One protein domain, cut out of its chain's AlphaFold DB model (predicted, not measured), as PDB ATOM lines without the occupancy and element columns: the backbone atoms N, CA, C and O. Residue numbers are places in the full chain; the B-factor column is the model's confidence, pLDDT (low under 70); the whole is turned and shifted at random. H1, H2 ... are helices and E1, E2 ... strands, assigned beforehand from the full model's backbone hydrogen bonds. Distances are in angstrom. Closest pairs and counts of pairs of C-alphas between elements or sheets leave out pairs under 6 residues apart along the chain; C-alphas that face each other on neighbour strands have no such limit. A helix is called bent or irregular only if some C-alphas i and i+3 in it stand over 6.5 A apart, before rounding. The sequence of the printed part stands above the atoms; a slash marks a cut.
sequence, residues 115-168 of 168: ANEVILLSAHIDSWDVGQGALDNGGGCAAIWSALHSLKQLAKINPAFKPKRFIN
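Overview. This is residues 115 to 168 of the 168 residues of the protein "Carboxypeptidase Q" of Onchocerca ochengi (UniProt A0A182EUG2). A flat, open loop of chain: the small parallel pair E1 and E2 lies near one end, residues 120 to 133 run out to the far end, and the long helix H1 comes back along the other side. The 54 printed residues hold E1, H1 and E2 in that order, class mixed. The whole is loose, with a radius of gyration of the C-alphas of 14.3 A and spans of 45 by 25 by 9 A.

Arrangement. E1, residues 115 to 119, and E2, residues 165 to 167, are parallel neighbours at 49 degrees, with N 119 and O 166 2.8 A apart, within hydrogen-bond range. With H1, residues 134 to 157, they form a strand-helix-strand unit, two parallel neighbour strands with a helix between them along the chain. In H1, 15 of 20 O i to N i+4 pairs are within hydrogen-bond range.

Along the chain. E1 begins at C-alpha 115 (181.371, 177.417, 178.088) and is 10.0 A long. H1 is 32.0 A long and irregular, but only just: C-alphas 136 and 139 are 6.9 A apart. E2, 6.4 A long, ends at C-alpha 167 (190.016, 176.117, 178.754).

Size, cuts and confidence. The C-alphas farthest apart, Val 130 and Pro 159, are 44.8 A apart. The link E1 to H1 is long, and the printed part has no cut. No printed residue is under 70 in pLDDT.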
ATOM      1  N   ALA A 115     180.501 177.715 179.230       70.00
ATOM      2  CA  ALA A 115     181.371 177.417 178.088       70.00
ATOM      3  C   ALA A 115     181.725 178.654 177.236       70.00
ATOM      4  O   ALA A 115     182.645 178.597 176.431       70.00
ATOM      5  N   ASN A 116     181.016 179.768 177.424       82.81
ATOM      6  CA  ASN A 116     181.308 181.064 176.815       82.81
ATOM      7  C   ASN A 116     182.406 181.858 177.551       82.81
ATOM      8  O   ASN A 116     182.910 182.834 177.004       82.81
ATOM      9  N   GLU A 117     182.782 181.464 178.771       87.75
ATOM     10  CA  GLU A 117     183.913 182.044 179.499       87.75
ATOM     11  C   GLU A 117     185.178 181.224 179.207       87.75
ATOM     12  O   GLU A 117     185.210 180.014 179.454       87.75
ATOM     13  N   VAL A 118     186.217 181.887 178.691       87.81
ATOM     14  CA  VAL A 118     187.482 181.259 178.284       87.81
ATOM     15  C   VAL A 118     188.573 181.550 179.307       87.81
ATOM     16  O   VAL A 118     188.843 182.703 179.634       87.81
ATOM     17  N   ILE A 119     189.232 180.496 179.777       91.94
ATOM     18  CA  ILE A 119     190.521 180.576 180.463       91.94
ATOM     19  C   ILE A 119     191.589 180.225 179.429       91.94
ATOM     20  O   ILE A 119     191.585 179.106 178.926       91.94
ATOM     21  N   LEU A 120     192.475 181.174 179.121       92.56
ATOM     22  CA  LEU A 120     193.598 180.961 178.212       92.56
ATOM     23  C   LEU A 120     194.867 180.641 179.010       92.56
ATOM     24  O   LEU A 120     195.283 181.440 179.851       92.56
ATOM     25  N   LEU A 121     195.489 179.501 178.724       93.44
ATOM     26  CA  LEU A 121     196.804 179.111 179.219       93.44
ATOM     27  C   LEU A 121     197.769 179.054 178.035       93.44
ATOM     28  O   LEU A 121     197.623 178.211 177.154       93.44
ATOM     29  N   SER A 122     198.769 179.934 178.009       94.81
ATOM     30  CA  SER A 122     199.680 180.050 176.867       94.81
ATOM     31  C   SER A 122     201.157 179.963 177.243       94.81
ATOM     32  O   SER A 122     201.604 180.440 178.286       94.81
ATOM     33  N   ALA A 123     201.913 179.351 176.338       96.38
ATOM     34  CA  ALA A 123     203.367 179.372 176.255       96.38
ATOM     35  C   ALA A 123     203.744 179.422 174.766       96.38
ATOM     36  O   ALA A 123     202.899 179.149 173.907       96.38
ATOM     37  N   HIS A 124     204.987 179.776 174.456       97.44
ATOM     38  CA  HIS A 124     205.489 179.750 173.083       97.44
ATOM     39  C   HIS A 124     206.435 178.562 172.886       97.44
ATOM     40  O   HIS A 124     207.110 178.130 173.819       97.44
ATOM     41  N   ILE A 125     206.412 178.001 171.677       95.56
ATOM     42  CA  ILE A 125     207.101 176.748 171.330       95.56
ATOM     43  C   ILE A 125     208.389 176.975 170.535       95.56
ATOM     44  O   ILE A 125     209.159 176.040 170.332       95.56
ATOM     45  N   ASP A 126     208.608 178.197 170.056       95.94
ATOM     46  CA  ASP A 126     209.859 178.628 169.452       95.94
ATOM     47  C   ASP A 126     210.894 178.975 170.528       95.94
ATOM     48  O   ASP A 126     210.569 179.228 171.689       95.94
ATOM     49  N   SER A 127     212.162 178.968 170.129       96.44
ATOM     50  CA  SER A 127     213.277 179.373 170.979       96.44
ATOM     51  C   SER A 127     214.435 179.873 170.121       96.44
ATOM     52  O   SER A 127     214.436 179.705 168.899       96.44
ATOM     53  N   TRP A 128     215.434 180.466 170.770       95.38
ATOM     54  CA  TRP A 128     216.705 180.773 170.124       95.38
ATOM     55  C   TRP A 128     217.502 179.499 169.828       95.38
ATOM     56  O   TRP A 128     217.529 178.552 170.612       95.38
ATOM     57  N   ASP A 129     218.219 179.528 168.716       92.19
ATOM     58  CA  ASP A 129     218.996 178.433 168.132       92.19
ATOM     59  C   ASP A 129     220.302 178.108 168.878       92.19
ATOM     60  O   ASP A 129     220.891 177.047 168.681       92.19
ATOM     61  N   VAL A 130     220.752 178.988 169.775       91.25
ATOM     62  CA  VAL A 130     222.000 178.822 170.547       91.25
ATOM     63  C   VAL A 130     221.863 177.917 171.781       91.25
ATOM     64  O   VAL A 130     222.828 177.729 172.522       91.25
ATOM     65  N   GLY A 131     220.674 177.370 172.039       91.56
ATOM     66  CA  GLY A 131     220.385 176.538 173.205       91.56
ATOM     67  C   GLY A 131     219.320 175.478 172.929       91.56
ATOM     68  O   GLY A 131     219.022 175.156 171.789       91.56
ATOM     69  N   GLN A 132     218.758 174.909 173.999       94.69
ATOM     70  CA  GLN A 132     217.716 173.870 173.913       94.69
ATOM     71  C   GLN A 132     216.301 174.407 174.197       94.69
ATOM     72  O   GLN A 132     215.367 173.623 174.324       94.69
ATOM     73  N   GLY A 133     216.147 175.720 174.411       95.88
ATOM     74  CA  GLY A 133     214.849 176.334 174.725       95.88
ATOM     75  C   GLY A 133     214.184 175.822 176.011       95.88
ATOM     76  O   GLY A 133     212.980 175.960 176.181       95.88
ATOM     77  N   ALA A 134     214.936 175.193 176.924       96.75
ATOM     78  CA  ALA A 134     214.353 174.462 178.050       96.75
ATOM     79  C   ALA A 134     213.600 175.366 179.039       96.75
ATOM     80  O   ALA A 134     212.517 175.007 179.481       96.75
ATOM     81  N   LEU A 135     214.151 176.530 179.390       95.00
ATOM     82  CA  LEU A 135     213.485 177.493 180.279       95.00
ATOM     83  C   LEU A 135     212.690 178.553 179.512       95.00
ATOM     84  O   LEU A 135     211.680 179.028 180.017       95.00
ATOM     85  N   ASP A 136     213.129 178.877 178.298       95.31
ATOM     86  CA  ASP A 136     212.511 179.849 177.397       95.31
ATOM     87  C   ASP A 136     212.202 179.156 176.054       95.31
ATOM     88  O   ASP A 136     213.068 179.071 175.183       95.31
ATOM     89  N   ASN A 137     211.033 178.522 175.894       96.56
ATOM     90  CA  ASN A 137     209.944 178.383 176.882       96.56
ATOM     91  C   ASN A 137     209.372 176.953 176.968       96.56
ATOM     92  O   ASN A 137     208.176 176.718 177.180       96.56
ATOM     93  N   GLY A 138     210.251 175.957 176.851       97.56
ATOM     94  CA  GLY A 138     209.910 174.545 177.027       97.56
ATOM     95  C   GLY A 138     209.313 174.240 178.406       97.56
ATOM     96  O   GLY A 138     208.364 173.466 178.515       97.56
ATOM     97  N   GLY A 139     209.803 174.895 179.459       97.75
ATOM     98  CA  GLY A 139     209.310 174.757 180.826       97.75
ATOM     99  C   GLY A 139     207.871 175.243 180.979       97.75
ATOM    100  O   GLY A 139     207.059 174.545 181.587       97.75
ATOM    101  N   GLY A 140     207.522 176.384 180.374       97.00
ATOM    102  CA  GLY A 140     206.141 176.872 180.341       97.00
ATOM    103  C   GLY A 140     205.222 175.926 179.573       97.00
ATOM    104  O   GLY A 140     204.146 175.582 180.064       97.00
ATOM    105  N   CYS A 141     205.679 175.410 178.426       96.75
ATOM    106  CA  CYS A 141     204.942 174.394 177.670       96.75
ATOM    107  C   CYS A 141     204.687 173.128 178.510       96.75
ATOM    108  O   CYS A 141     203.556 172.639 178.582       96.75
ATOM    109  N   ALA A 142     205.715 172.618 179.193       96.38
ATOM    110  CA  ALA A 142     205.615 171.439 180.050       96.38
ATOM    111  C   ALA A 142     204.699 171.667 181.264       96.38
ATOM    112  O   ALA A 142     203.934 170.772 181.636       96.38
ATOM    113  N   ALA A 143     204.737 172.860 181.863       96.25
ATOM    114  CA  ALA A 143     203.873 173.229 182.980       96.25
ATOM    115  C   ALA A 143     202.394 173.252 182.566       96.25
ATOM    116  O   ALA A 143     201.562 172.643 183.244       96.25
ATOM    117  N   ILE A 144     202.070 173.877 181.429       95.19
ATOM    118  CA  ILE A 144     200.698 173.920 180.895       95.19
ATOM    119  C   ILE A 144     200.203 172.513 180.581       95.19
ATOM    120  O   ILE A 144     199.120 172.128 181.025       95.19
ATOM    121  N   TRP A 145     201.010 171.713 179.881       93.50
ATOM    122  CA  TRP A 145     200.659 170.327 179.584       93.50
ATOM    123  C   TRP A 145     200.382 169.523 180.857       93.50
ATOM    124  O   TRP A 145     199.359 168.842 180.954       93.50
ATOM    125  N   SER A 146     201.257 169.635 181.858       95.06
ATOM    126  CA  SER A 146     201.121 168.919 183.129       95.06
ATOM    127  C   SER A 146     199.864 169.345 183.889       95.06
ATOM    128  O   SER A 146     199.151 168.487 184.418       95.06
ATOM    129  N   ALA A 147     199.546 170.641 183.902       93.38
ATOM    130  CA  ALA A 147     198.332 171.167 184.520       93.38
ATOM    131  C   ALA A 147     197.066 170.641 183.823       93.38
ATOM    132  O   ALA A 147     196.181 170.093 184.485       93.38
ATOM    133  N   LEU A 148     197.000 170.734 182.490       92.12
ATOM    134  CA  LEU A 148     195.861 170.256 181.696       92.12
ATOM    135  C   LEU A 148     195.681 168.738 181.808       92.12
ATOM    136  O   LEU A 148     194.561 168.252 181.992       92.12
ATOM    137  N   HIS A 149     196.778 167.982 181.740       93.00
ATOM    138  CA  HIS A 149     196.761 166.532 181.898       93.00
ATOM    139  C   HIS A 149     196.234 166.138 183.279       93.00
ATOM    140  O   HIS A 149     195.306 165.332 183.376       93.00
ATOM    141  N   SER A 150     196.777 166.738 184.341       94.31
ATOM    142  CA  SER A 150     196.377 166.450 185.722       94.31
ATOM    143  C   SER A 150     194.904 166.775 185.956       94.31
ATOM    144  O   SER A 150     194.168 165.939 186.478       94.31
ATOM    145  N   LEU A 151     194.438 167.938 185.488       93.31
ATOM    146  CA  LEU A 151     193.034 168.340 185.573       93.31
ATOM    147  C   LEU A 151     192.112 167.326 184.885       93.31
ATOM    148  O   LEU A 151     191.101 166.913 185.455       93.31
ATOM    149  N   LYS A 152     192.491 166.859 183.689       90.94
ATOM    150  CA  LYS A 152     191.737 165.840 182.949       90.94
ATOM    151  C   LYS A 152     191.692 164.500 183.686       90.94
ATOM    152  O   LYS A 152     190.641 163.864 183.681       90.94
ATOM    153  N   GLN A 153     192.790 164.053 184.302       94.81
ATOM    154  CA  GLN A 153     192.796 162.803 185.077       94.81
ATOM    155  C   GLN A 153     191.958 162.924 186.352       94.81
ATOM    156  O   GLN A 153     191.133 162.052 186.622       94.81
ATOM    157  N   LEU A 154     192.093 164.025 187.093       95.50
ATOM    158  CA  LEU A 154     191.308 164.272 188.304       95.50
ATOM    159  C   LEU A 154     189.807 164.337 188.005       95.50
ATOM    160  O   LEU A 154     189.015 163.749 188.738       95.50
ATOM    161  N   ALA A 155     189.412 164.958 186.891       93.69
ATOM    162  CA  ALA A 155     188.016 165.041 186.462       93.69
ATOM    163  C   ALA A 155     187.371 163.677 186.139       93.69
ATOM    164  O   ALA A 155     186.141 163.572 186.160       93.69
ATOM    165  N   LYS A 156     188.170 162.635 185.845       93.19
ATOM    166  CA  LYS A 156     187.673 161.254 185.690       93.19
ATOM    167  C   LYS A 156     187.340 160.605 187.031       93.19
ATOM    168  O   LYS A 156     186.426 159.793 187.088       93.19
ATOM    169  N   ILE A 157     188.090 160.947 188.080       96.12
ATOM    170  CA  ILE A 157     187.981 160.332 189.410       96.12
ATOM    171  C   ILE A 157     186.958 161.086 190.267       96.12
ATOM    172  O   ILE A 157     186.149 160.473 190.955       96.12
ATOM    173  N   ASN A 158     186.969 162.418 190.212       95.50
ATOM    174  CA  ASN A 158     186.071 163.270 190.978       95.50
ATOM    175  C   ASN A 158     185.474 164.374 190.076       95.50
ATOM    176  O   ASN A 158     186.200 165.269 189.625       95.50
ATOM    177  N   PRO A 159     184.143 164.363 189.843       91.62
ATOM    178  CA  PRO A 159     183.457 165.359 189.020       91.62
ATOM    179  C   PRO A 159     183.637 166.813 189.472       91.62
ATOM    180  O   PRO A 159     183.449 167.711 188.653       91.62
ATOM    181  N   ALA A 160     184.024 167.068 190.727       92.88
ATOM    182  CA  ALA A 160     184.317 168.413 191.221       92.88
ATOM    183  C   ALA A 160     185.465 169.100 190.455       92.88
ATOM    184  O   ALA A 160     185.490 170.327 190.381       92.88
ATOM    185  N   PHE A 161     186.371 168.325 189.843       93.25
ATOM    186  CA  PHE A 161     187.464 168.842 189.013       93.25
ATOM    187  C   PHE A 161     187.080 169.050 187.543       93.25
ATOM    188  O   PHE A 161     187.911 169.501 186.757       93.25
ATOM    189  N   LYS A 162     185.840 168.746 187.133       91.38
ATOM    190  CA  LYS A 162     185.394 169.069 185.772       91.38
ATOM    191  C   LYS A 162     185.393 170.592 185.587       91.38
ATOM    192  O   LYS A 162     184.782 171.296 186.395       91.38
ATOM    193  N   PRO A 163     186.029 171.127 184.532       90.56
ATOM    194  CA  PRO A 163     186.024 172.564 184.289       90.56
ATOM    195  C   PRO A 163     184.604 173.085 184.069       90.56
ATOM    196  O   PRO A 163     183.861 172.584 183.226       90.56
ATOM    197  N   LYS A 164     184.211 174.119 184.816       89.38
ATOM    198  CA  LYS A 164     182.944 174.830 184.564       89.38
ATOM    199  C   LYS A 164     183.032 175.694 183.302       89.38
ATOM    200  O   LYS A 164     182.032 175.820 182.596       89.38
ATOM    201  N   ARG A 165     184.222 176.249 183.049       90.62
ATOM    202  CA  ARG A 165     184.585 177.161 181.955       90.62
ATOM    203  C   ARG A 165     185.350 176.438 180.854       90.62
ATOM    204  O   ARG A 165     185.908 175.371 181.108       90.62
ATOM    205  N   PHE A 166     185.374 177.028 179.666       88.56
ATOM    206  CA  PHE A 166     186.199 176.563 178.557       88.56
ATOM    207  C   PHE A 166     187.672 176.880 178.836       88.56
ATOM    208  O   PHE A 166     187.988 177.988 179.270       88.56
ATOM    209  N   ILE A 167     188.567 175.916 178.620       89.38
ATOM    210  CA  ILE A 167     190.016 176.117 178.754       89.38
ATOM    211  C   ILE A 167     190.652 175.961 177.378       89.38
ATOM    212  O   ILE A 167     190.392 174.960 176.703       89.38
ATOM    213  N   ASN A 168     191.459 176.953 177.006       84.38
ATOM    214  CA  ASN A 168     192.192 177.056 175.748       84.38
ATOM    215  C   ASN A 168     193.689 177.231 176.002       84.38
ATOM    216  O   ASN A 168     194.013 177.896 177.013       84.38
TER     217      ASN A 168